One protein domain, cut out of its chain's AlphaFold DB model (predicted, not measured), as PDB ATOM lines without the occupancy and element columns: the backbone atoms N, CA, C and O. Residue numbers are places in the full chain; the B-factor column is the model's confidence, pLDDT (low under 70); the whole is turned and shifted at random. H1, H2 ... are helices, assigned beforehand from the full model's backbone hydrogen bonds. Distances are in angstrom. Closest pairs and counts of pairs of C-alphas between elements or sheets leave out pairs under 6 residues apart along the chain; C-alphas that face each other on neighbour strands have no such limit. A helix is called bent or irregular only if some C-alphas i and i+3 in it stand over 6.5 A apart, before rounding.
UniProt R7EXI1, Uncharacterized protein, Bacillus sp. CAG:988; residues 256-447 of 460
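This is residues 256 to 447 of the 460 residues of an uncharacterized protein of Bacillus sp. CAG:988 (UniProt R7EXI1). Two lobes of crossed helices sit side by side along the longest axis: a small one of H1, H2 and H3, and a larger one of H4 to H10 built round the long helix H7. In the larger lobe H4 and H5 cross H7, the hairpin of H8 and H9 covers H5, and H10 packs on H4; H1 joins the lobes by packing on H4. The printed part has 192 residues with ten named helices, H1 to H10 in chain order, and no named strand: all helix. It is compact, with a radius of gyration of the C-alphas of 16.6 A and spans of 48 by 40 by 38 A.

Find C-alpha 256 at (13.572, 27.809, -30.445), where H1 begins and runs to residue 263. Next come H2, residues 267 to 277, and H3, residues 286 to 300, 21.2 A long. H4, residues 313 to 326, measures 20.0 A, and H5, residues 332 to 346, 21.0 A. After H6, residues 352 to 357, look for C-alpha 376 at (16.686, 19.256, -11.538); from there H7 runs 30.1 A to residue 396. H8, residues 406 to 414, is irregular, with C-alphas 409 and 412 7.2 A apart. H9, residues 421 to 437, 24.2 A long, is only just irregular, with C-alphas 422 and 425 6.7 A apart. H10, residues 440 to 446, ends at C-alpha 446, (21.940, 36.277, -15.592).

Start at H2, which touches H3 about perpendicular at 88 degrees, the closest C-alphas being those of Ile 270 and Val 293, 6.5 A apart. H1 touches H4 at a steep tilt of 45 degrees, opposite ways; closest are the C-alphas of Ala 262 and Ala 323, 5.2 A. H7, with residues 376 to 384 alone, touches H4 at a steep 41 degrees, the same way, closest at C-alphas Ile 320 and Ala 380, 4.7 A. H5 touches H9 at a steep 57 degrees, opposite ways, with C-alphas Ala 340 and Lys 432 closest, 5.3 A. H8 and H9 form a helical hairpin; their closest C-alphas, Ala 407 and Ala 425, are 5.1 A apart. H10 touches H4, with C-alphas Gln 318 and Ile 444 closest, 5.5 A. H6 touches no helix but is near H7. H2 and H9 are apart. Every O i to N i+4 pair is within hydrogen-bond range in H1 to H7 and H10; H8 has 3 of 5 and H9 12 of 13.

The two C-alphas farthest apart, Asn 268 and Glu 419, are 49.5 A apart. The printed part has no cut. The links H3 to H4 and H6 to H7 are long, with 12 and 18 residues. Mean pLDDT of the printed part is 78.6; 47 residues are under 70, among them 256 to 270, 296 to 311 and 416 to 422.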
ATOM      1  N   ILE A 256      12.648  28.950 -30.410       68.69
ATOM      2  CA  ILE A 256      13.572  27.809 -30.445       68.69
ATOM      3  C   ILE A 256      14.548  27.924 -29.271       68.69
ATOM      4  O   ILE A 256      14.627  27.001 -28.470       68.69
ATOM      5  N   GLU A 257      15.168  29.091 -29.080       69.69
ATOM      6  CA  GLU A 257      16.088  29.380 -27.969       69.69
ATOM      7  C   GLU A 257      15.434  29.153 -26.591       69.69
ATOM      8  O   GLU A 257      16.076  28.639 -25.674       69.69
ATOM      9  N   LEU A 258      14.136  29.453 -26.433       68.38
ATOM     10  CA  LEU A 258      13.395  29.141 -25.200       68.38
ATOM     11  C   LEU A 258      13.276  27.629 -24.945       68.38
ATOM     12  O   LEU A 258      13.336  27.185 -23.798       68.38
ATOM     13  N   LEU A 259      13.098  26.834 -26.002       65.69
ATOM     14  CA  LEU A 259      12.963  25.377 -25.918       65.69
ATOM     15  C   LEU A 259      14.323  24.684 -25.780       65.69
ATOM     16  O   LEU A 259      14.421  23.718 -25.027       65.69
ATOM     17  N   GLU A 260      15.368  25.187 -26.439       66.75
ATOM     18  CA  GLU A 260      16.749  24.733 -26.248       66.75
ATOM     19  C   GLU A 260      17.179  24.927 -24.788       66.75
ATOM     20  O   GLU A 260      17.587  23.967 -24.133       66.75
ATOM     21  N   ASN A 261      16.995  26.138 -24.244       65.38
ATOM     22  CA  ASN A 261      17.341  26.457 -22.857       65.38
ATOM     23  C   ASN A 261      16.540  25.643 -21.832       65.38
ATOM     24  O   ASN A 261      17.102  25.247 -20.814       65.38
ATOM     25  N   ALA A 262      15.246  25.399 -22.066       64.38
ATOM     26  CA  ALA A 262      14.410  24.681 -21.104       64.38
ATOM     27  C   ALA A 262      14.536  23.152 -21.185       64.38
ATOM     28  O   ALA A 262      14.444  22.497 -20.156       64.38
ATOM     29  N   TYR A 263      14.720  22.569 -22.376       65.25
ATOM     30  CA  TYR A 263      14.732  21.110 -22.562       65.25
ATOM     31  C   TYR A 263      16.128  20.518 -22.813       65.25
ATOM     32  O   TYR A 263      16.249  19.299 -22.966       65.25
ATOM     33  N   GLY A 264      17.182  21.338 -22.885       64.25
ATOM     34  CA  GLY A 264      18.546  20.884 -23.183       64.25
ATOM     35  C   GLY A 264      18.696  20.270 -24.581       64.25
ATOM     36  O   GLY A 264      19.570  19.430 -24.802       64.25
ATOM     37  N   MET A 265      17.808  20.637 -25.508       66.75
ATOM     38  CA  MET A 265      17.837  20.203 -26.906       66.75
ATOM     39  C   MET A 265      18.543  21.240 -27.782       66.75
ATOM     40  O   MET A 265      18.748  22.372 -27.363       66.75
ATOM     41  N   THR A 266      18.882  20.850 -29.008       68.88
ATOM     42  CA  THR A 266      19.319  21.770 -30.069       68.88
ATOM     43  C   THR A 266      18.201  22.033 -31.076       68.88
ATOM     44  O   THR A 266      17.321  21.188 -31.258       68.88
ATOM     45  N   GLU A 267      18.279  23.151 -31.798       68.12
ATOM     46  CA  GLU A 267      17.416  23.519 -32.930       68.12
ATOM     47  C   GLU A 267      17.160  22.335 -33.881       68.12
ATOM     48  O   GLU A 267      16.011  21.976 -34.119       68.12
ATOM     49  N   ASN A 268      18.215  21.630 -34.310       66.25
ATOM     50  CA  ASN A 268      18.114  20.447 -35.178       66.25
ATOM     51  C   ASN A 268      17.241  19.316 -34.586       66.25
ATOM     52  O   ASN A 268      16.566  18.602 -35.324       66.25
ATOM     53  N   GLN A 269      17.249  19.126 -33.262       69.62
ATOM     54  CA  GLN A 269      16.415  18.119 -32.593       69.62
ATOM     55  C   GLN A 269      14.960  18.587 -32.476       69.62
ATOM     56  O   GLN A 269      14.046  17.778 -32.624       69.62
ATOM     57  N   ILE A 270      14.735  19.884 -32.249       67.88
ATOM     58  CA  ILE A 270      13.399  20.495 -32.235       67.88
ATOM     59  C   ILE A 270      12.776  20.417 -33.640       67.88
ATOM     60  O   ILE A 270      11.627  19.988 -33.777       67.88
ATOM     61  N   GLU A 271      13.554  20.718 -34.685       72.44
ATOM     62  CA  GLU A 271      13.181  20.502 -36.085       72.44
ATOM     63  C   GLU A 271      12.869  19.032 -36.375       72.44
ATOM     64  O   GLU A 271      11.835  18.737 -36.973       72.44
ATOM     65  N   GLU A 272      13.722  18.089 -35.958       71.06
ATOM     66  CA  GLU A 272      13.481  16.659 -36.183       71.06
ATOM     67  C   GLU A 272      12.179  16.192 -35.509       71.06
ATOM     68  O   GLU A 272      11.406  15.445 -36.118       71.06
ATOM     69  N   ILE A 273      11.888  16.670 -34.295       75.88
ATOM     70  CA  ILE A 273      10.638  16.395 -33.570       75.88
ATOM     71  C   ILE A 273       9.427  16.962 -34.320       75.88
ATOM     72  O   ILE A 273       8.442  16.244 -34.523       75.88
ATOM     73  N   CYS A 274       9.494  18.219 -34.767       71.94
ATOM     74  CA  CYS A 274       8.405  18.865 -35.501       71.94
ATOM     75  C   CYS A 274       8.132  18.168 -36.839       71.94
ATOM     76  O   CYS A 274       6.986  17.809 -37.120       71.94
ATOM     77  N   ASN A 275       9.179  17.863 -37.610       70.06
ATOM     78  CA  ASN A 275       9.076  17.123 -38.867       70.06
ATOM     79  C   ASN A 275       8.446  15.731 -38.665       70.06
ATOM     80  O   ASN A 275       7.531  15.363 -39.402       70.06
ATOM     81  N   HIS A 276       8.857  14.974 -37.640       72.19
ATOM     82  CA  HIS A 276       8.260  13.666 -37.335       72.19
ATOM     83  C   HIS A 276       6.786  13.743 -36.901       72.19
ATOM     84  O   HIS A 276       6.044  12.780 -37.106       72.19
ATOM     85  N   GLN A 277       6.345  14.868 -36.330       73.25
ATOM     86  CA  GLN A 277       4.947  15.104 -35.945       73.25
ATOM     87  C   GLN A 277       4.124  15.830 -37.030       73.25
ATOM     88  O   GLN A 277       2.917  15.991 -36.864       73.25
ATOM     89  N   ASN A 278       4.719  16.156 -38.186       76.88
ATOM     90  CA  ASN A 278       4.117  16.936 -39.283       76.88
ATOM     91  C   ASN A 278       3.739  18.379 -38.880       76.88
ATOM     92  O   ASN A 278       2.772  18.940 -39.394       76.88
ATOM     93  N   LEU A 279       4.502  18.978 -37.962       76.44
ATOM     94  CA  LEU A 279       4.401  20.388 -37.587       76.44
ATOM     95  C   LEU A 279       5.371  21.222 -38.433       76.44
ATOM     96  O   LEU A 279       6.586  21.062 -38.342       76.44
ATOM     97  N   ASP A 280       4.832  22.133 -39.239       76.31
ATOM     98  CA  ASP A 280       5.604  23.143 -39.966       76.31
ATOM     99  C   ASP A 280       5.971  24.296 -39.020       76.31
ATOM    100  O   ASP A 280       5.107  25.089 -38.649       76.31
ATOM    101  N   MET A 281       7.245  24.422 -38.638       69.31
ATOM    102  CA  MET A 281       7.702  25.475 -37.714       69.31
ATOM    103  C   MET A 281       7.511  26.908 -38.249       69.31
ATOM    104  O   MET A 281       7.557  27.860 -37.472       69.31
ATOM    105  N   THR A 282       7.279  27.089 -39.556       69.62
ATOM    106  CA  THR A 282       7.018  28.417 -40.139       69.62
ATOM    107  C   THR A 282       5.573  28.889 -39.942       69.62
ATOM    108  O   THR A 282       5.302  30.081 -40.087       69.62
ATOM    109  N   THR A 283       4.653  27.984 -39.579       71.00
ATOM    110  CA  THR A 283       3.225  28.293 -39.361       71.00
ATOM    111  C   THR A 283       2.637  27.731 -38.057       71.00
ATOM    112  O   THR A 283       1.557  28.157 -37.644       71.00
ATOM    113  N   ALA A 284       3.323  26.806 -37.380       69.44
ATOM    114  CA  ALA A 284       2.895  26.232 -36.108       69.44
ATOM    115  C   ALA A 284       2.945  27.256 -34.965       69.44
ATOM    116  O   ALA A 284       3.861  28.071 -34.860       69.44
ATOM    117  N   SER A 285       1.974  27.174 -34.052       76.12
ATOM    118  CA  SER A 285       2.007  27.970 -32.822       76.12
ATOM    119  C   SER A 285       3.094  27.465 -31.867       76.12
ATOM    120  O   SER A 285       3.374  26.263 -31.821       76.12
ATOM    121  N   PHE A 286       3.638  28.357 -31.034       75.06
ATOM    122  CA  PHE A 286       4.578  27.973 -29.975       75.06
ATOM    123  C   PHE A 286       4.007  26.875 -29.065       75.06
ATOM    124  O   PHE A 286       4.695  25.905 -28.767       75.06
ATOM    125  N   SER A 287       2.720  26.972 -28.715       72.19
ATOM    126  CA  SER A 287       1.960  25.952 -27.978       72.19
ATOM    127  C   SER A 287       2.065  24.553 -28.614       72.19
ATOM    128  O   SER A 287       2.328  23.561 -27.925       72.19
ATOM    129  N   SER A 288       1.936  24.465 -29.941       73.94
ATOM    130  CA  SER A 288       2.041  23.209 -30.693       73.94
ATOM    131  C   SER A 288       3.465  22.641 -30.668       73.94
ATOM    132  O   SER A 288       3.646  21.457 -30.384       73.94
ATOM    133  N   VAL A 289       4.476  23.486 -30.905       73.44
ATOM    134  CA  VAL A 289       5.897  23.092 -30.886       73.44
ATOM    135  C   VAL A 289       6.326  22.660 -29.479       73.44
ATOM    136  O   VAL A 289       6.904  21.588 -29.304       73.44
ATOM    137  N   GLN A 290       5.970  23.440 -28.455       77.31
ATOM    138  CA  GLN A 290       6.213  23.128 -27.047       77.31
ATOM    139  C   GLN A 290       5.603  21.779 -26.655       77.31
ATOM    140  O   GLN A 290       6.267  20.989 -25.988       77.31
ATOM    141  N   THR A 291       4.368  21.488 -27.081       74.25
ATOM    142  CA  THR A 291       3.720  20.192 -26.820       74.25
ATOM    143  C   THR A 291       4.506  19.043 -27.451       74.25
ATOM    144  O   THR A 291       4.794  18.053 -26.778       74.25
ATOM    145  N   ALA A 292       4.912  19.188 -28.715       71.12
ATOM    146  CA  ALA A 292       5.675  18.172 -29.435       71.12
ATOM    147  C   ALA A 292       7.032  17.873 -28.773       71.12
ATOM    148  O   ALA A 292       7.356  16.703 -28.551       71.12
ATOM    149  N   VAL A 293       7.783  18.920 -28.410       74.00
ATOM    150  CA  VAL A 293       9.079  18.824 -27.716       74.00
ATOM    151  C   VAL A 293       8.916  18.224 -26.319       74.00
ATOM    152  O   VAL A 293       9.615  17.267 -25.988       74.00
ATOM    153  N   SER A 294       7.951  18.711 -25.527       71.56
ATOM    154  CA  SER A 294       7.673  18.197 -24.178       71.56
ATOM    155  C   SER A 294       7.342  16.702 -24.218       71.56
ATOM    156  O   SER A 294       7.908  15.923 -23.455       71.56
ATOM    157  N   ASN A 295       6.491  16.267 -25.152       71.44
ATOM    158  CA  ASN A 295       6.109  14.861 -25.280       71.44
ATOM    159  C   ASN A 295       7.310  13.957 -25.604       71.44
ATOM    160  O   ASN A 295       7.448  12.894 -25.001       71.44
ATOM    161  N   VAL A 296       8.211  14.376 -26.499       69.06
ATOM    162  CA  VAL A 296       9.418  13.593 -26.825       69.06
ATOM    163  C   VAL A 296      10.446  13.627 -25.689       69.06
ATOM    164  O   VAL A 296      11.080  12.605 -25.423       69.06
ATOM    165  N   TYR A 297      10.577  14.746 -24.976       69.75
ATOM    166  CA  TYR A 297      11.414  14.853 -23.777       69.75
ATOM    167  C   TYR A 297      10.965  13.855 -22.698       69.75
ATOM    168  O   TYR A 297      11.749  13.007 -22.271       69.75
ATOM    169  N   TRP A 298       9.678  13.871 -22.332       68.00
ATOM    170  CA  TRP A 298       9.123  12.972 -21.316       68.00
ATOM    171  C   TRP A 298       9.108  11.495 -21.744       68.00
ATOM    172  O   TRP A 298       9.312  10.628 -20.901       68.00
ATOM    173  N   GLN A 299       8.969  11.184 -23.039       65.88
ATOM    174  CA  GLN A 299       9.090   9.807 -23.553       65.88
ATOM    175  C   GLN A 299      10.524   9.245 -23.535       65.88
ATOM    176  O   GLN A 299      10.700   8.033 -23.673       65.88
ATOM    177  N   ASN A 300      11.547  10.096 -23.391       56.47
ATOM    178  CA  ASN A 300      12.954   9.683 -23.303       56.47
ATOM    179  C   ASN A 300      13.576   9.896 -21.908       56.47
ATOM    180  O   ASN A 300      14.690   9.423 -21.665       56.47
ATOM    181  N   ALA A 301      12.855  10.539 -20.984       50.91
ATOM    182  CA  ALA A 301      13.156  10.510 -19.554       50.91
ATOM    183  C   ALA A 301      13.227   9.056 -19.036       50.91
ATOM    184  O   ALA A 301      12.655   8.134 -19.619       50.91
ATOM    185  N   GLY A 302      13.992   8.819 -17.971       42.00
ATOM    186  CA  GLY A 302      14.196   7.496 -17.380       42.00
ATOM    187  C   GLY A 302      15.041   6.509 -18.197       42.00
ATOM    188  O   GLY A 302      15.285   5.402 -17.715       42.00
ATOM    189  N   LEU A 303      15.514   6.845 -19.409       42.91
ATOM    190  CA  LEU A 303      16.225   5.864 -20.241       42.91
ATOM    191  C   LEU A 303      17.601   5.458 -19.685       42.91
ATOM    192  O   LEU A 303      17.874   4.259 -19.643       42.91
ATOM    193  N   PHE A 304      18.467   6.409 -19.294       38.31
ATOM    194  CA  PHE A 304      19.828   6.108 -18.789       38.31
ATOM    195  C   PHE A 304      20.434   7.118 -17.787       38.31
ATOM    196  O   PHE A 304      21.596   6.951 -17.406       38.31
ATOM    197  N   THR A 305      19.705   8.144 -17.345       41.44
ATOM    198  CA  THR A 305      20.246   9.187 -16.453       41.44
ATOM    199  C   THR A 305      20.220   8.737 -14.982       41.44
ATOM    200  O   THR A 305      19.177   8.284 -14.511       41.44
ATOM    201  N   PRO A 306      21.329   8.833 -14.221       48.84
ATOM    202  CA  PRO A 306      21.287   8.777 -12.757       48.84
ATOM    203  C   PRO A 306      20.495   9.960 -12.183       48.84
ATOM    204  O   PRO A 306      20.342  10.968 -12.864       48.84
ATOM    205  N   LEU A 307      20.062   9.874 -10.919       49.66
ATOM    206  CA  LEU A 307      19.476  11.030 -10.230       49.66
ATOM    207  C   LEU A 307      20.532  12.138 -10.094       49.66
ATOM    208  O   LEU A 307      21.503  11.976  -9.354       49.66
ATOM    209  N   GLU A 308      20.343  13.239 -10.810       63.69
ATOM    210  CA  GLU A 308      21.203  14.419 -10.759       63.69
ATOM    211  C   GLU A 308      20.626  15.432  -9.772       63.69
ATOM    212  O   GLU A 308      19.587  16.032 -10.037       63.69
ATOM    213  N   VAL A 309      21.299  15.610  -8.635       59.97
ATOM    214  CA  VAL A 309      20.927  16.570  -7.589       59.97
ATOM    215  C   VAL A 309      21.896  17.750  -7.665       59.97
ATOM    216  O   VAL A 309      23.108  17.549  -7.587       59.97
ATOM    217  N   SER A 310      21.378  18.973  -7.810       62.59
ATOM    218  CA  SER A 310      22.207  20.185  -7.742       62.59
ATOM    219  C   SER A 310      22.760  20.386  -6.328       62.59
ATOM    220  O   SER A 310      22.065  20.157  -5.339       62.59
ATOM    221  N   SER A 311      24.000  20.871  -6.236       60.19
ATOM    222  CA  SER A 311      24.633  21.299  -4.984       60.19
ATOM    223  C   SER A 311      24.440  22.790  -4.661       60.19
ATOM    224  O   SER A 311      25.053  23.283  -3.717       60.19
ATOM    225  N   SER A 312      23.658  23.526  -5.455       79.94
ATOM    226  CA  SER A 312      23.548  24.991  -5.413       79.94
ATOM    227  C   SER A 312      22.096  25.438  -5.643       79.94
ATOM    228  O   SER A 312      21.540  25.127  -6.703       79.94
ATOM    229  N   PRO A 313      21.482  26.200  -4.711       82.12
ATOM    230  CA  PRO A 313      20.182  26.835  -4.928       82.12
ATOM    231  C   PRO A 313      20.136  27.689  -6.198       82.12
ATOM    232  O   PRO A 313      19.192  27.570  -6.968       82.12
ATOM    233  N   ALA A 314      21.183  28.472  -6.480       83.56
ATOM    234  CA  ALA A 314      21.225  29.348  -7.653       83.56
ATOM    235  C   ALA A 314      21.101  28.572  -8.979       83.56
ATOM    236  O   ALA A 314      20.459  29.045  -9.914       83.56
ATOM    237  N   ASP A 315      21.661  27.361  -9.047       82.75
ATOM    238  CA  ASP A 315      21.596  26.510 -10.240       82.75
ATOM    239  C   ASP A 315      20.176  25.932 -10.406       82.75
ATOM    240  O   ASP A 315      19.652  25.870 -11.517       82.75
ATOM    241  N   VAL A 316      19.518  25.566  -9.294       86.12
ATOM    242  CA  VAL A 316      18.110  25.121  -9.280       86.12
ATOM    243  C   VAL A 316      17.185  26.253  -9.727       86.12
ATOM    244  O   VAL A 316      16.296  26.053 -10.552       86.12
ATOM    245  N   GLU A 317      17.422  27.459  -9.224       92.06
ATOM    246  CA  GLU A 317      16.629  28.650  -9.520       92.06
ATOM    247  C   GLU A 317      16.813  29.124 -10.960       92.06
ATOM    248  O   GLU A 317      15.850  29.574 -11.582       92.06
ATOM    249  N   GLN A 318      18.003  28.937 -11.540       88.12
ATOM    250  CA  GLN A 318      18.223  29.185 -12.963       88.12
ATOM    251  C   GLN A 318      17.455  28.184 -13.848       88.12
ATOM    252  O   GLN A 318      16.888  28.586 -14.865       88.12
ATOM    253  N   GLU A 319      17.381  26.901 -13.472       86.88
ATOM    254  CA  GLU A 319      16.538  25.921 -14.177       86.88
ATOM    255  C   GLU A 319      15.044  26.265 -14.057       86.88
ATOM    256  O   GLU A 319      14.319  26.222 -15.053       86.88
ATOM    257  N   ILE A 320      14.585  26.692 -12.874       91.62
ATOM    258  CA  ILE A 320      13.210  27.179 -12.670       91.62
ATOM    259  C   ILE A 320      12.930  28.412 -13.540       91.62
ATOM    260  O   ILE A 320      11.886  28.463 -14.189       91.62
ATOM    261  N   TYR A 321      13.861  29.368 -13.626       90.81
ATOM    262  CA  TYR A 321      13.741  30.547 -14.488       90.81
ATOM    263  C   TYR A 321      13.575  30.162 -15.972       90.81
ATOM    264  O   TYR A 321      12.660  30.654 -16.646       90.81
ATOM    265  N   LYS A 322      14.419  29.251 -16.486       84.88
ATOM    266  CA  LYS A 322      14.341  28.746 -17.874       84.88
ATOM    267  C   LYS A 322      12.993  28.072 -18.134       84.88
ATOM    268  O   LYS A 322      12.306  28.411 -19.100       84.88
ATOM    269  N   ALA A 323      12.585  27.167 -17.245       85.25
ATOM    270  CA  ALA A 323      11.330  26.433 -17.356       85.25
ATOM    271  C   ALA A 323      10.100  27.356 -17.294       85.25
ATOM    272  O   ALA A 323       9.204  27.235 -18.128       85.25
ATOM    273  N   ALA A 324      10.065  28.309 -16.357       87.25
ATOM    274  CA  ALA A 324       8.987  29.289 -16.234       87.25
ATOM    275  C   ALA A 324       8.853  30.145 -17.505       87.25
ATOM    276  O   ALA A 324       7.754  30.271 -18.050       87.25
ATOM    277  N   THR A 325       9.976  30.644 -18.032       85.00
ATOM    278  CA  THR A 325       9.989  31.445 -19.266       85.00
ATOM    279  C   THR A 325       9.456  30.638 -20.456       85.00
ATOM    280  O   THR A 325       8.590  31.117 -21.190       85.00
ATOM    281  N   ALA A 326       9.888  29.382 -20.618       78.31
ATOM    282  CA  ALA A 326       9.370  28.505 -21.670       78.31
ATOM    283  C   ALA A 326       7.872  28.187 -21.500       78.31
ATOM    284  O   ALA A 326       7.156  28.085 -22.493       78.31
ATOM    285  N   TYR A 327       7.360  28.083 -20.271       80.44
ATOM    286  CA  TYR A 327       5.924  27.927 -19.989       80.44
ATOM    287  C   TYR A 327       5.115  29.238 -20.016       80.44
ATOM    288  O   TYR A 327       3.935  29.237 -19.666       80.44
ATOM    289  N   GLY A 328       5.691  30.330 -20.532       80.12
ATOM    290  CA  GLY A 328       4.969  31.569 -20.836       80.12
ATOM    291  C   GLY A 328       4.862  32.554 -19.676       80.12
ATOM    292  O   GLY A 328       4.125  33.531 -19.785       80.12
ATOM    293  N   PHE A 329       5.584  32.322 -18.581       85.38
ATOM    294  CA  PHE A 329       5.712  33.289 -17.496       85.38
ATOM    295  C   PHE A 329       6.833  34.265 -17.847       85.38
ATOM    296  O   PHE A 329       8.013  33.952 -17.712       85.38
ATOM    297  N   THR A 330       6.456  35.431 -18.372       80.00
ATOM    298  CA  THR A 330       7.395  36.438 -18.894       80.00
ATOM    299  C   THR A 330       7.510  37.682 -18.015       80.00
ATOM    300  O   THR A 330       8.368  38.522 -18.277       80.00
ATOM    301  N   SER A 331       6.676  37.809 -16.977       90.25
ATOM    302  CA  SER A 331       6.766  38.897 -16.003       90.25
ATOM    303  C   SER A 331       7.590  38.498 -14.777       90.25
ATOM    304  O   SER A 331       7.503  37.372 -14.282       90.25
ATOM    305  N   ASP A 332       8.376  39.446 -14.264       91.25
ATOM    306  CA  ASP A 332       9.259  39.243 -13.110       91.25
ATOM    307  C   ASP A 332       8.482  38.803 -11.853       91.25
ATOM    308  O   ASP A 332       8.938  37.920 -11.133       91.25
ATOM    309  N   GLU A 333       7.269  39.330 -11.650       93.50
ATOM    310  CA  GLU A 333       6.313  38.902 -10.614       93.50
ATOM    311  C   GLU A 333       5.971  37.404 -10.695       93.50
ATOM    312  O   GLU A 333       6.019  36.693  -9.690       93.50
ATOM    313  N   GLU A 334       5.630  36.898 -11.883       94.12
ATOM    314  CA  GLU A 334       5.228  35.499 -12.057       94.12
ATOM    315  C   GLU A 334       6.411  34.541 -11.915       94.12
ATOM    316  O   GLU A 334       6.281  33.502 -11.268       94.12
ATOM    317  N   VAL A 335       7.572  34.890 -12.477       94.06
ATOM    318  CA  VAL A 335       8.779  34.058 -12.372       94.06
ATOM    319  C   VAL A 335       9.289  34.029 -10.928       94.06
ATOM    320  O   VAL A 335       9.561  32.944 -10.411       94.06
ATOM    321  N   ALA A 336       9.319  35.173 -10.235       95.06
ATOM    322  CA  ALA A 336       9.621  35.220  -8.804       95.06
ATOM    323  C   ALA A 336       8.604  34.417  -7.979       95.06
ATOM    324  O   ALA A 336       9.001  33.721  -7.050       95.06
ATOM    325  N   THR A 337       7.311  34.438  -8.337       96.62
ATOM    326  CA  THR A 337       6.287  33.627  -7.650       96.62
ATOM    327  C   THR A 337       6.581  32.132  -7.787       96.62
ATOM    328  O   THR A 337       6.482  31.394  -6.811       96.62
ATOM    329  N   ILE A 338       6.970  31.662  -8.976       95.94
ATOM    330  CA  ILE A 338       7.272  30.240  -9.216       95.94
ATOM    331  C   ILE A 338       8.523  29.798  -8.443       95.94
ATOM    332  O   ILE A 338       8.536  28.706  -7.873       95.94
ATOM    333  N   ILE A 339       9.546  30.654  -8.358       94.88
ATOM    334  CA  ILE A 339      10.741  30.387  -7.544       94.88
ATOM    335  C   ILE A 339      10.400  30.435  -6.041       94.88
ATOM    336  O   ILE A 339      10.845  29.572  -5.289       94.88
ATOM    337  N   ALA A 340       9.554  31.367  -5.594       93.62
ATOM    338  CA  ALA A 340       9.096  31.461  -4.205       93.62
ATOM    339  C   ALA A 340       8.275  30.236  -3.761       93.62
ATOM    340  O   ALA A 340       8.506  29.709  -2.672       93.62
ATOM    341  N   ILE A 341       7.391  29.716  -4.626       93.25
ATOM    342  CA  ILE A 341       6.719  28.419  -4.424       93.25
ATOM    343  C   ILE A 341       7.760  27.313  -4.259       93.25
ATOM    344  O   ILE A 341       7.653  26.502  -3.344       93.25
ATOM    345  N   SER A 342       8.789  27.292  -5.108       93.06
ATOM    346  CA  SER A 342       9.832  26.270  -5.031       93.06
ATOM    347  C   SER A 342      10.632  26.334  -3.729       93.06
ATOM    348  O   SER A 342      10.837  25.302  -3.087       93.06
ATOM    349  N   ARG A 343      11.008  27.538  -3.277       88.56
ATOM    350  CA  ARG A 343      11.646  27.763  -1.970       88.56
ATOM    351  C   ARG A 343      10.769  27.251  -0.824       88.56
ATOM    352  O   ARG A 343      11.269  26.499   0.008       88.56
ATOM    353  N   LEU A 344       9.475  27.577  -0.816       88.25
ATOM    354  CA  LEU A 344       8.541  27.145   0.229       88.25
ATOM    355  C   LEU A 344       8.353  25.615   0.249       88.25
ATOM    356  O   LEU A 344       8.605  24.971   1.264       88.25
ATOM    357  N   GLU A 345       7.972  25.017  -0.882       83.25
ATOM    358  CA  GLU A 345       7.653  23.583  -0.994       83.25
ATOM    359  C   GLU A 345       8.860  22.655  -0.761       83.25
ATOM    360  O   GLU A 345       8.694  21.486  -0.399       83.25
ATOM    361  N   THR A 346      10.085  23.151  -0.980       81.25
ATOM    362  CA  THR A 346      11.322  22.373  -0.801       81.25
ATOM    363  C   THR A 346      12.069  22.669   0.499       81.25
ATOM    364  O   THR A 346      13.072  21.996   0.761       81.25
ATOM    365  N   GLY A 347      11.620  23.644   1.301       80.75
ATOM    366  CA  GLY A 347      12.357  24.141   2.467       80.75
ATOM    367  C   GLY A 347      13.709  24.743   2.073       80.75
ATOM    368  O   GLY A 347      14.744  24.301   2.565       80.75
ATOM    369  N   HIS A 348      13.713  25.673   1.114       81.19
ATOM    370  CA  HIS A 348      14.911  26.255   0.492       81.19
ATOM    371  C   HIS A 348      15.905  25.179   0.007       81.19
ATOM    372  O   HIS A 348      17.107  25.248   0.256       81.19
ATOM    373  N   TYR A 349      15.380  24.168  -0.696       83.44
ATOM    374  CA  TYR A 349      16.128  23.052  -1.292       83.44
ATOM    375  C   TYR A 349      16.850  22.131  -0.290       83.44
ATOM    376  O   TYR A 349      17.822  21.469  -0.650       83.44
ATOM    377  N   THR A 350      16.362  22.048   0.954       76.38
ATOM    378  CA  THR A 350      16.907  21.150   1.997       76.38
ATOM    379  C   THR A 350      16.081  19.880   2.232       76.38
ATOM    380  O   THR A 350      16.559  18.924   2.842       76.38
ATOM    381  N   SER A 351      14.828  19.836   1.764       73.19
ATOM    382  CA  SER A 351      13.924  18.712   2.042       73.19
ATOM    383  C   SER A 351      14.341  17.394   1.375       73.19
ATOM    384  O   SER A 351      14.831  17.348   0.243       73.19
ATOM    385  N   GLU A 352      14.014  16.272   2.023       68.75
ATOM    386  CA  GLU A 352      14.203  14.934   1.443       68.75
ATOM    387  C   GLU A 352      13.457  14.740   0.112       68.75
ATOM    388  O   GLU A 352      13.901  13.959  -0.729       68.75
ATOM    389  N   LYS A 353      12.333  15.439  -0.101       69.50
ATOM    390  CA  LYS A 353      11.557  15.390  -1.355       69.50
ATOM    391  C   LYS A 353      12.341  16.012  -2.511       69.50
ATOM    392  O   LYS A 353      12.374  15.436  -3.596       69.50
ATOM    393  N   PHE A 354      13.014  17.136  -2.264       77.88
ATOM    394  CA  PHE A 354      13.944  17.727  -3.219       77.88
ATOM    395  C   PHE A 354      15.104  16.757  -3.499       77.88
ATOM    396  O   PHE A 354      15.250  16.301  -4.631       77.88
ATOM    397  N   HIS A 355      15.854  16.340  -2.474       72.25
ATOM    398  CA  HIS A 355      17.067  15.532  -2.661       72.25
ATOM    399  C   HIS A 355      16.836  14.123  -3.242       72.25
ATOM    400  O   HIS A 355      17.694  13.621  -3.965       72.25
ATOM    401  N   ASN A 356      15.714  13.457  -2.939       73.25
ATOM    402  CA  ASN A 356      15.469  12.075  -3.384       73.25
ATOM    403  C   ASN A 356      14.633  11.963  -4.668       73.25
ATOM    404  O   ASN A 356      14.664  10.906  -5.312       73.25
ATOM    405  N   LEU A 357      13.859  13.001  -5.015       76.75
ATOM    406  CA  LEU A 357      12.889  12.977  -6.118       76.75
ATOM    407  C   LEU A 357      13.089  14.101  -7.149       76.75
ATOM    408  O   LEU A 357      12.357  14.112  -8.135       76.75
ATOM    409  N   ASN A 358      14.010  15.049  -6.922       80.44
ATOM    410  CA  ASN A 358      14.153  16.293  -7.696       80.44
ATOM    411  C   ASN A 358      12.829  17.070  -7.850       80.44
ATOM    412  O   ASN A 358      12.613  17.789  -8.825       80.44
ATOM    413  N   ASN A 359      11.907  16.908  -6.899       83.44
ATOM    414  CA  ASN A 359      10.572  17.483  -6.977       83.44
ATOM    415  C   ASN A 359      10.588  18.901  -6.402       83.44
ATOM    416  O   ASN A 359      10.578  19.088  -5.186       83.44
ATOM    417  N   LEU A 360      10.648  19.891  -7.295       89.50
ATOM    418  CA  LEU A 360      10.893  21.288  -6.933       89.50
ATOM    419  C   LEU A 360       9.660  22.025  -6.386       89.50
ATOM    420  O   LEU A 360       9.760  23.211  -6.104       89.50
ATOM    421  N   GLY A 361       8.497  21.384  -6.257       85.31
ATOM    422  CA  GLY A 361       7.276  22.084  -5.847       85.31
ATOM    423  C   GLY A 361       6.108  21.165  -5.520       85.31
ATOM    424  O   GLY A 361       5.023  21.344  -6.061       85.31
ATOM    425  N   GLY A 362       6.355  20.127  -4.716       77.50
ATOM    426  CA  GLY A 362       5.309  19.252  -4.175       77.50
ATOM    427  C   GLY A 362       4.463  18.482  -5.204       77.50
ATOM    428  O   GLY A 362       3.431  17.924  -4.835       77.50
ATOM    429  N   VAL A 363       4.866  18.426  -6.479       81.69
ATOM    430  CA  VAL A 363       4.022  17.977  -7.601       81.69
ATOM    431  C   VAL A 363       3.646  16.499  -7.453       81.69
ATOM    432  O   VAL A 363       4.516  15.658  -7.210       81.69
ATOM    433  N   ARG A 364       2.358  16.168  -7.627       74.62
ATOM    434  CA  ARG A 364       1.805  14.815  -7.430       74.62
ATOM    435  C   ARG A 364       1.139  14.237  -8.682       74.62
ATOM    436  O   ARG A 364       0.558  14.976  -9.474       74.62
ATOM    437  N   ASP A 365       1.206  12.915  -8.827       73.12
ATOM    438  CA  ASP A 365       0.568  12.139  -9.900       73.12
ATOM    439  C   ASP A 365      -0.961  11.988  -9.716       73.12
ATOM    440  O   ASP A 365      -1.547  12.505  -8.765       73.12
ATOM    441  N   ASN A 366      -1.626  11.257 -10.622       68.94
ATOM    442  CA  ASN A 366      -3.077  10.992 -10.568       68.94
ATOM    443  C   ASN A 366      -3.523  10.165  -9.350       68.94
ATOM    444  O   ASN A 366      -4.718  10.077  -9.074       68.94
ATOM    445  N   SER A 367      -2.586   9.518  -8.660       69.12
ATOM    446  CA  SER A 367      -2.810   8.696  -7.471       69.12
ATOM    447  C   SER A 367      -2.394   9.415  -6.182       69.12
ATOM    448  O   SER A 367      -2.494   8.834  -5.105       69.12
ATOM    449  N   GLY A 368      -1.957  10.677  -6.273       68.56
ATOM    450  CA  GLY A 368      -1.522  11.494  -5.144       68.56
ATOM    451  C   GLY A 368      -0.073  11.267  -4.700       68.56
ATOM    452  O   GLY A 368       0.350  11.901  -3.734       68.56
ATOM    453  N   ASN A 369       0.715  10.424  -5.376       74.94
ATOM    454  CA  ASN A 369       2.129  10.221  -5.038       74.94
ATOM    455  C   ASN A 369       2.968  11.405  -5.524       74.94
ATOM    456  O   ASN A 369       2.710  11.934  -6.604       74.94
ATOM    457  N   PHE A 370       4.015  11.789  -4.789       77.81
ATOM    458  CA  PHE A 370       4.985  12.767  -5.292       77.81
ATOM    459  C   PHE A 370       5.693  12.232  -6.541       77.81
ATOM    460  O   PHE A 370       6.230  11.123  -6.533       77.81
ATOM    461  N   ILE A 371       5.722  13.035  -7.605       77.88
ATOM    462  CA  ILE A 371       6.419  12.687  -8.844       77.88
ATOM    463  C   ILE A 371       7.930  12.674  -8.587       77.88
ATOM    464  O   ILE A 371       8.460  13.539  -7.886       77.88
ATOM    465  N   ARG A 372       8.617  11.685  -9.165       79.88
ATOM    466  CA  ARG A 372      10.078  11.620  -9.246       79.88
ATOM    467  C   ARG A 372      10.536  12.113 -10.613       79.88
ATOM    468  O   ARG A 372      10.027  11.652 -11.630       79.88
ATOM    469  N   TYR A 373      11.543  12.969 -10.604       79.94
ATOM    470  CA  TYR A 373      12.262  13.460 -11.771       79.94
ATOM    471  C   TYR A 373      13.716  12.964 -11.712       79.94
ATOM    472  O   TYR A 373      14.279  12.815 -10.627       79.94
ATOM    473  N   ASP A 374      14.339  12.687 -12.857       72.38
ATOM    474  CA  ASP A 374      15.732  12.216 -12.916       72.38
ATOM    475  C   ASP A 374      16.737  13.360 -12.739       72.38
ATOM    476  O   ASP A 374      17.834  13.146 -12.232       72.38
ATOM    477  N   THR A 375      16.371  14.585 -13.126       78.31
ATOM    478  CA  THR A 375      17.236  15.774 -13.050       78.31
ATOM    479  C   THR A 375      16.484  16.975 -12.483       78.31
ATOM    480  O   THR A 375      15.252  17.034 -12.524       78.31
ATOM    481  N   ILE A 376      17.228  17.961 -11.980       83.69
ATOM    482  CA  ILE A 376      16.686  19.256 -11.538       83.69
ATOM    483  C   ILE A 376      15.912  19.953 -12.666       83.69
ATOM    484  O   ILE A 376      14.816  20.457 -12.434       83.69
ATOM    485  N   SER A 377      16.433  19.904 -13.896       82.75
ATOM    486  CA  SER A 377      15.789  20.467 -15.091       82.75
ATOM    487  C   SER A 377      14.399  19.860 -15.337       82.75
ATOM    488  O   SER A 377      13.412  20.582 -15.478       82.75
ATOM    489  N   GLN A 378      14.269  18.527 -15.252       79.88
ATOM    490  CA  GLN A 378      12.963  17.856 -15.311       79.88
ATOM    491  C   GLN A 378      12.020  18.324 -14.188       79.88
ATOM    492  O   GLN A 378      10.837  18.554 -14.440       79.88
ATOM    493  N   GLY A 379      12.530  18.502 -12.965       86.12
ATOM    494  CA  GLY A 379      11.754  19.022 -11.836       86.12
ATOM    495  C   GLY A 379      11.251  20.454 -12.050       86.12
ATOM    496  O   GLY A 379      10.093  20.752 -11.751       86.12
ATOM    497  N   ALA A 380      12.079  21.320 -12.639       89.75
ATOM    498  CA  ALA A 380      11.731  22.693 -12.998       89.75
ATOM    499  C   ALA A 380      10.648  22.749 -14.087       89.75
ATOM    500  O   ALA A 380       9.640  23.442 -13.926       89.75
ATOM    501  N   ILE A 381      10.800  21.956 -15.154       83.62
ATOM    502  CA  ILE A 381       9.779  21.768 -16.201       83.62
ATOM    503  C   ILE A 381       8.477  21.246 -15.576       83.62
ATOM    504  O   ILE A 381       7.401  21.745 -15.896       83.62
ATOM    505  N   GLY A 382       8.559  20.271 -14.664       84.69
ATOM    506  CA  GLY A 382       7.414  19.692 -13.957       84.69
ATOM    507  C   GLY A 382       6.629  20.711 -13.126       84.69
ATOM    508  O   GLY A 382       5.397  20.752 -13.207       84.69
ATOM    509  N   LEU A 383       7.331  21.572 -12.384       92.12
ATOM    510  CA  LEU A 383       6.745  22.673 -11.620       92.12
ATOM    511  C   LEU A 383       6.085  23.713 -12.539       92.12
ATOM    512  O   LEU A 383       4.889  23.985 -12.409       92.12
ATOM    513  N   ALA A 384       6.835  24.244 -13.509       90.19
ATOM    514  CA  ALA A 384       6.355  25.283 -14.418       90.19
ATOM    515  C   ALA A 384       5.140  24.816 -15.246       90.19
ATOM    516  O   ALA A 384       4.134  25.524 -15.317       90.19
ATOM    517  N   LYS A 385       5.173  23.583 -15.778       85.50
ATOM    518  CA  LYS A 385       4.047  22.939 -16.481       85.50
ATOM    519  C   LYS A 385       2.800  22.828 -15.600       85.50
ATOM    520  O   LYS A 385       1.686  23.048 -16.076       85.50
ATOM    521  N   SER A 386       2.978  22.490 -14.321       85.69
ATOM    522  CA  SER A 386       1.869  22.314 -13.374       85.69
ATOM    523  C   SER A 386       1.186  23.641 -13.046       85.69
ATOM    524  O   SER A 386      -0.042  23.723 -13.106       85.69
ATOM    525  N   ILE A 387       1.966  24.695 -12.785       91.56
ATOM    526  CA  ILE A 387       1.442  26.042 -12.508       91.56
ATOM    527  C   ILE A 387       0.793  26.646 -13.763       91.56
ATOM    528  O   ILE A 387      -0.320  27.168 -13.676       91.56
ATOM    529  N   ALA A 388       1.418  26.500 -14.941       87.19
ATOM    530  CA  ALA A 388       0.845  26.937 -16.219       87.19
ATOM    531  C   ALA A 388      -0.517  26.289 -16.483       87.19
ATOM    532  O   ALA A 388      -1.467  26.970 -16.863       87.19
ATOM    533  N   ARG A 389      -0.653  24.986 -16.212       85.19
ATOM    534  CA  ARG A 389      -1.931  24.284 -16.356       85.19
ATOM    535  C   ARG A 389      -3.013  24.838 -15.431       85.19
ATOM    536  O   ARG A 389      -4.135  25.033 -15.885       85.19
ATOM    537  N   ILE A 390      -2.699  25.094 -14.159       87.94
ATOM    538  CA  ILE A 390      -3.678  25.637 -13.203       87.94
ATOM    539  C   ILE A 390      -4.115  27.039 -13.647       87.94
ATOM    540  O   ILE A 390      -5.312  27.274 -13.807       87.94
ATOM    541  N   LYS A 391      -3.160  27.933 -13.950       91.25
ATOM    542  CA  LYS A 391      -3.430  29.280 -14.482       91.25
ATOM    543  C   LYS A 391      -4.314  29.229 -15.734       91.25
ATOM    544  O   LYS A 391      -5.353  29.882 -15.771       91.25
ATOM    545  N   ASN A 392      -3.950  28.423 -16.731       85.44
ATOM    546  CA  ASN A 392      -4.696  28.328 -17.987       85.44
ATOM    547  C   ASN A 392      -6.108  27.763 -17.778       85.44
ATOM    548  O   ASN A 392      -7.064  28.305 -18.329       85.44
ATOM    549  N   ASN A 393      -6.264  26.735 -16.939       85.44
ATOM    550  CA  ASN A 393      -7.577  26.193 -16.591       85.44
ATOM    551  C   ASN A 393      -8.451  27.247 -15.888       85.44
ATOM    552  O   ASN A 393      -9.650  27.316 -16.149       85.44
ATOM    553  N   MET A 394      -7.881  28.092 -15.023       87.56
ATOM    554  CA  MET A 394      -8.618  29.193 -14.392       87.56
ATOM    555  C   MET A 394      -9.002  30.294 -15.390       87.56
ATOM    556  O   MET A 394     -10.106  30.828 -15.313       87.56
ATOM    557  N   ILE A 395      -8.130  30.621 -16.350       87.50
ATOM    558  CA  ILE A 395      -8.425  31.591 -17.419       87.50
ATOM    559  C   ILE A 395      -9.567  31.071 -18.305       87.50
ATOM    560  O   ILE A 395     -10.552  31.777 -18.512       87.50
ATOM    561  N   GLN A 396      -9.488  29.817 -18.761       85.50
ATOM    562  CA  GLN A 396     -10.509  29.186 -19.609       85.50
ATOM    563  C   GLN A 396     -11.876  29.064 -18.914       85.50
ATOM    564  O   GLN A 396     -12.907  29.240 -19.559       85.50
ATOM    565  N   ASN A 397     -11.892  28.808 -17.602       87.56
ATOM    566  CA  ASN A 397     -13.121  28.751 -16.803       87.56
ATOM    567  C   ASN A 397     -13.591  30.126 -16.282       87.56
ATOM    568  O   ASN A 397     -14.601  30.196 -15.584       87.56
ATOM    569  N   GLY A 398     -12.883  31.219 -16.594       89.06
ATOM    570  CA  GLY A 398     -13.233  32.574 -16.151       89.06
ATOM    571  C   GLY A 398     -13.086  32.822 -14.644       89.06
ATOM    572  O   GLY A 398     -13.682  33.764 -14.127       89.06
ATOM    573  N   THR A 399     -12.319  31.990 -13.932       90.50
ATOM    574  CA  THR A 399     -12.074  32.105 -12.482       90.50
ATOM    575  C   THR A 399     -10.750  32.788 -12.134       90.50
ATOM    576  O   THR A 399     -10.537  33.121 -10.971       90.50
ATOM    577  N   TYR A 400      -9.868  33.023 -13.111       91.56
ATOM    578  CA  TYR A 400      -8.617  33.757 -12.898       91.56
ATOM    579  C   TYR A 400      -8.871  35.256 -12.687       91.56
ATOM    580  O   TYR A 400      -9.463  35.923 -13.538       91.56
ATOM    581  N   ASN A 401      -8.369  35.801 -11.583       91.56
ATOM    582  CA  ASN A 401      -8.463  37.213 -11.243       91.56
ATOM    583  C   ASN A 401      -7.103  37.900 -11.419       91.56
ATOM    584  O   ASN A 401      -6.207  37.765 -10.585       91.56
ATOM    585  N   SER A 402      -6.969  38.709 -12.471       89.44
ATOM    586  CA  SER A 402      -5.759  39.494 -12.759       89.44
ATOM    587  C   SER A 402      -5.464  40.617 -11.753       89.44
ATOM    588  O   SER A 402      -4.412  41.241 -11.845       89.44
ATOM    589  N   SER A 403      -6.361  40.877 -10.794       91.06
ATOM    590  CA  SER A 403      -6.138  41.821  -9.683       91.06
ATOM    591  C   SER A 403      -5.550  41.150  -8.431       91.06
ATOM    592  O   SER A 403      -5.393  41.806  -7.404       91.06
ATOM    593  N   GLN A 404      -5.282  39.841  -8.483       90.50
ATOM    594  CA  GLN A 404      -4.696  39.046  -7.402       90.50
ATOM    595  C   GLN A 404      -3.365  38.434  -7.853       90.50
ATOM    596  O   GLN A 404      -3.150  38.215  -9.046       90.50
ATOM    597  N   SER A 405      -2.477  38.133  -6.901       91.81
ATOM    598  CA  SER A 405      -1.194  37.481  -7.193       91.81
ATOM    599  C   SER A 405      -1.391  36.101  -7.829       91.81
ATOM    600  O   SER A 405      -2.438  35.459  -7.666       91.81
ATOM    601  N   LEU A 406      -0.369  35.613  -8.539       93.75
ATOM    602  CA  LEU A 406      -0.387  34.258  -9.094       93.75
ATOM    603  C   LEU A 406      -0.557  33.218  -7.970       93.75
ATOM    604  O   LEU A 406      -1.358  32.299  -8.123       93.75
ATOM    605  N   ALA A 407       0.095  33.420  -6.818       91.38
ATOM    606  CA  ALA A 407      -0.056  32.588  -5.622       91.38
ATOM    607  C   ALA A 407      -1.502  32.569  -5.096       91.38
ATOM    608  O   ALA A 407      -2.071  31.496  -4.899       91.38
ATOM    609  N   THR A 408      -2.132  33.739  -4.942       91.25
ATOM    610  CA  THR A 408      -3.533  33.847  -4.494       91.25
ATOM    611  C   THR A 408      -4.500  33.154  -5.458       91.25
ATOM    612  O   THR A 408      -5.457  32.523  -5.013       91.25
ATOM    613  N   ASN A 409      -4.250  33.240  -6.769       91.50
ATOM    614  CA  ASN A 409      -5.058  32.558  -7.779       91.50
ATOM    615  C   ASN A 409      -4.915  31.029  -7.691       91.50
ATOM    616  O   ASN A 409      -5.913  30.325  -7.556       91.50
ATOM    617  N   ILE A 410      -3.687  30.502  -7.773       89.38
ATOM    618  CA  ILE A 410      -3.475  29.050  -7.893       89.38
ATOM    619  C   ILE A 410      -3.576  28.305  -6.558       89.38
ATOM    620  O   ILE A 410      -3.859  27.109  -6.573       89.38
ATOM    621  N   GLY A 411      -3.351  28.979  -5.425       87.56
ATOM    622  CA  GLY A 411      -3.254  28.380  -4.089       87.56
ATOM    623  C   GLY A 411      -4.376  27.392  -3.752       87.56
ATOM    624  O   GLY A 411      -4.062  26.247  -3.440       87.56
ATOM    625  N   PRO A 412      -5.667  27.740  -3.931       84.38
ATOM    626  CA  PRO A 412      -6.792  26.826  -3.696       84.38
ATOM    627  C   PRO A 412      -6.817  25.547  -4.556       84.38
ATOM    628  O   PRO A 412      -7.613  24.654  -4.286       84.38
ATOM    629  N   THR A 413      -5.990  25.456  -5.605       84.44
ATOM    630  CA  THR A 413      -5.813  24.255  -6.451       84.44
ATOM    631  C   THR A 413      -4.442  23.595  -6.248       84.44
ATOM    632  O   THR A 413      -4.323  22.380  -6.388       84.44
ATOM    633  N   PHE A 414      -3.406  24.378  -5.937       81.81
ATOM    634  CA  PHE A 414      -2.029  23.912  -5.755       81.81
ATOM    635  C   PHE A 414      -1.801  23.334  -4.347       81.81
ATOM    636  O   PHE A 414      -1.250  22.246  -4.212       81.81
ATOM    637  N   CYS A 415      -2.308  24.021  -3.318       77.62
ATOM    638  CA  CYS A 415      -2.323  23.590  -1.919       77.62
ATOM    639  C   CYS A 415      -3.781  23.565  -1.392       77.62
ATOM    640  O   CYS A 415      -4.206  24.460  -0.654       77.62
ATOM    641  N   PRO A 416      -4.603  22.585  -1.829       66.69
ATOM    642  CA  PRO A 416      -6.027  22.506  -1.506       66.69
ATOM    643  C   PRO A 416      -6.258  21.954  -0.089       66.69
ATOM    644  O   PRO A 416      -6.641  20.799   0.097       66.69
ATOM    645  N   SER A 417      -6.042  22.800   0.915       59.34
ATOM    646  CA  SER A 417      -6.210  22.462   2.333       59.34
ATOM    647  C   SER A 417      -7.417  23.182   2.934       59.34
ATOM    648  O   SER A 417      -7.563  24.393   2.772       59.34
ATOM    649  N   ASN A 418      -8.262  22.455   3.673       48.09
ATOM    650  CA  ASN A 418      -9.588  22.926   4.111       48.09
ATOM    651  C   ASN A 418      -9.577  24.167   5.029       48.09
ATOM    652  O   ASN A 418     -10.600  24.836   5.147       48.09
ATOM    653  N   GLU A 419      -8.434  24.489   5.645       48.88
ATOM    654  CA  GLU A 419      -8.216  25.723   6.418       48.88
ATOM    655  C   GLU A 419      -6.964  26.505   5.952       48.88
ATOM    656  O   GLU A 419      -6.741  27.633   6.384       48.88
ATOM    657  N   SER A 420      -6.138  25.934   5.062       50.31
ATOM    658  CA  SER A 420      -4.691  26.236   5.000       50.31
ATOM    659  C   SER A 420      -4.197  26.926   3.720       50.31
ATOM    660  O   SER A 420      -3.000  26.941   3.445       50.31
ATOM    661  N   VAL A 421      -5.087  27.592   2.971       52.91
ATOM    662  CA  VAL A 421      -4.658  28.663   2.038       52.91
ATOM    663  C   VAL A 421      -3.978  29.806   2.818       52.91
ATOM    664  O   VAL A 421      -3.118  30.507   2.284       52.91
ATOM    665  N   ALA A 422      -4.317  29.951   4.106       54.91
ATOM    666  CA  ALA A 422      -3.552  30.716   5.079       54.91
ATOM    667  C   ALA A 422      -2.527  29.803   5.800       54.91
ATOM    668  O   ALA A 422      -2.935  28.778   6.345       54.91
ATOM    669  N   PRO A 423      -1.226  30.151   5.859       73.50
ATOM    670  CA  PRO A 423      -0.576  31.316   5.259       73.50
ATOM    671  C   PRO A 423       0.018  31.060   3.857       73.50
ATOM    672  O   PRO A 423       0.681  31.957   3.356       73.50
ATOM    673  N   TRP A 424      -0.193  29.898   3.214       86.31
ATOM    674  CA  TRP A 424       0.531  29.485   1.988       86.31
ATOM    675  C   TRP A 424       0.672  30.587   0.925       86.31
ATOM    676  O   TRP A 424       1.791  30.925   0.548       86.31
ATOM    677  N   ALA A 425      -0.433  31.193   0.471       89.12
ATOM    678  CA  ALA A 425      -0.360  32.236  -0.560       89.12
ATOM    679  C   ALA A 425       0.339  33.523  -0.055       89.12
ATOM    680  O   ALA A 425       1.263  33.974  -0.733       89.12
ATOM    681  N   PRO A 426      -0.006  34.075   1.130       89.00
ATOM    682  CA  PRO A 426       0.777  35.128   1.781       89.00
ATOM    683  C   PRO A 426       2.285  34.852   1.892       89.00
ATOM    684  O   PRO A 426       3.066  35.725   1.537       89.00
ATOM    685  N   THR A 427       2.704  33.657   2.322       88.94
ATOM    686  CA  THR A 427       4.128  33.297   2.485       88.94
ATOM    687  C   THR A 427       4.853  33.177   1.142       88.94
ATOM    688  O   THR A 427       6.008  33.581   1.023       88.94
ATOM    689  N   VAL A 428       4.183  32.692   0.090       91.12
ATOM    690  CA  VAL A 428       4.733  32.740  -1.276       91.12
ATOM    691  C   VAL A 428       4.911  34.189  -1.745       91.12
ATOM    692  O   VAL A 428       5.959  34.522  -2.294       91.12
ATOM    693  N   ASP A 429       3.918  35.059  -1.530       93.12
ATOM    694  CA  ASP A 429       4.028  36.480  -1.884       93.12
ATOM    695  C   ASP A 429       5.106  37.209  -1.056       93.12
ATOM    696  O   ASP A 429       5.780  38.084  -1.591       93.12
ATOM    697  N   GLU A 430       5.321  36.831   0.206       93.31
ATOM    698  CA  GLU A 430       6.387  37.336   1.085       93.31
ATOM    699  C   GLU A 430       7.782  37.015   0.523       93.31
ATOM    700  O   GLU A 430       8.510  37.937   0.148       93.31
ATOM    701  N   ILE A 431       8.100  35.730   0.317       93.38
ATOM    702  CA  ILE A 431       9.376  35.267  -0.268       93.38
ATOM    703  C   ILE A 431       9.613  35.889  -1.659       93.38
ATOM    704  O   ILE A 431      10.734  36.265  -2.016       93.38
ATOM    705  N   LYS A 432       8.551  36.035  -2.463       94.94
ATOM    706  CA  LYS A 432       8.592  36.706  -3.770       94.94
ATOM    707  C   LYS A 432       8.945  38.194  -3.631       94.94
ATOM    708  O   LYS A 432       9.787  38.693  -4.375       94.94
ATOM    709  N   ASN A 433       8.327  38.910  -2.692       94.56
ATOM    710  CA  ASN A 433       8.579  40.336  -2.474       94.56
ATOM    711  C   ASN A 433      10.014  40.597  -1.975       94.56
ATOM    712  O   ASN A 433      10.630  41.581  -2.390       94.56
ATOM    713  N   GLU A 434      10.582  39.714  -1.150       92.38
ATOM    714  CA  GLU A 434      11.997  39.768  -0.744       92.38
ATOM    715  C   GLU A 434      12.946  39.593  -1.943       92.38
ATOM    716  O   GLU A 434      13.842  40.412  -2.159       92.38
ATOM    717  N   MET A 435      12.709  38.587  -2.789       92.06
ATOM    718  CA  MET A 435      13.501  38.313  -4.001       92.06
ATOM    719  C   MET A 435      13.437  39.455  -5.033       92.06
ATOM    720  O   MET A 435      14.427  39.763  -5.701       92.06
ATOM    721  N   LEU A 436      12.277  40.110  -5.160       91.75
ATOM    722  CA  LEU A 436      12.093  41.268  -6.040       91.75
ATOM    723  C   LEU A 436      12.759  42.533  -5.474       91.75
ATOM    724  O   LEU A 436      13.428  43.254  -6.214       91.75
ATOM    725  N   SER A 437      12.613  42.804  -4.173       92.00
ATOM    726  CA  SER A 437      13.152  44.019  -3.533       92.00
ATOM    727  C   SER A 437      14.669  43.985  -3.310       92.00
ATOM    728  O   SER A 437      15.317  45.028  -3.380       92.00
ATOM    729  N   SER A 438      15.252  42.798  -3.120       88.75
ATOM    730  CA  SER A 438      16.707  42.574  -3.084       88.75
ATOM    731  C   SER A 438      17.374  42.579  -4.468       88.75
ATOM    732  O   SER A 438      18.601  42.632  -4.565       88.75
ATOM    733  N   GLY A 439      16.588  42.513  -5.550       85.69
ATOM    734  CA  GLY A 439      17.082  42.390  -6.924       85.69
ATOM    735  C   GLY A 439      17.620  40.998  -7.286       85.69
ATOM    736  O   GLY A 439      18.131  40.819  -8.394       85.69
ATOM    737  N   GLU A 440      17.483  40.011  -6.396       88.62
ATOM    738  CA  GLU A 440      17.987  38.639  -6.540       88.62
ATOM    739  C   GLU A 440      17.527  37.961  -7.842       88.62
ATOM    740  O   GLU A 440      18.330  37.312  -8.517       88.62
ATOM    741  N   LEU A 441      16.282  38.199  -8.273       87.94
ATOM    742  CA  LEU A 441      15.760  37.689  -9.548       87.94
ATOM    743  C   LEU A 441      16.636  38.082 -10.756       87.94
ATOM    744  O   LEU A 441      16.764  37.308 -11.706       87.94
ATOM    745  N   THR A 442      17.281  39.253 -10.723       84.81
ATOM    746  CA  THR A 442      18.194  39.694 -11.795       84.81
ATOM    747  C   THR A 442      19.470  38.851 -11.823       84.81
ATOM    748  O   THR A 442      19.964  38.524 -12.899       84.81
ATOM    749  N   SER A 443      19.977  38.456 -10.653       81.50
ATOM    750  CA  SER A 443      21.146  37.581 -10.501       81.50
ATOM    751  C   SER A 443      20.854  36.150 -10.965       81.50
ATOM    752  O   SER A 443      21.663  35.554 -11.679       81.50
ATOM    753  N   ILE A 444      19.662  35.630 -10.642       83.88
ATOM    754  CA  ILE A 444      19.163  34.336 -11.135       83.88
ATOM    755  C   ILE A 444      19.044  34.369 -12.669       83.88
ATOM    756  O   ILE A 444      19.598  33.509 -13.356       83.88
ATOM    757  N   ARG A 445      18.404  35.411 -13.222       81.38
ATOM    758  CA  ARG A 445      18.235  35.641 -14.670       81.38
ATOM    759  C   ARG A 445      19.559  35.639 -15.444       81.38
ATOM    760  O   ARG A 445      19.600  35.102 -16.548       81.38
ATOM    761  N   THR A 446      20.630  36.232 -14.910       75.38
ATOM    762  CA  THR A 446      21.940  36.277 -15.592       75.38
ATOM    763  C   THR A 446      22.841  35.074 -15.300       75.38
ATOM    764  O   THR A 446      23.899  34.956 -15.917       75.38
ATOM    765  N   GLY A 447      22.462  34.184 -14.375       63.78
ATOM    766  CA  GLY A 447      23.337  33.108 -13.894       63.78
ATOM    767  C   GLY A 447      24.568  33.611 -13.133       63.78
ATOM    768  O   GLY A 447      25.572  32.907 -13.054       63.78
TER     769      GLY A 447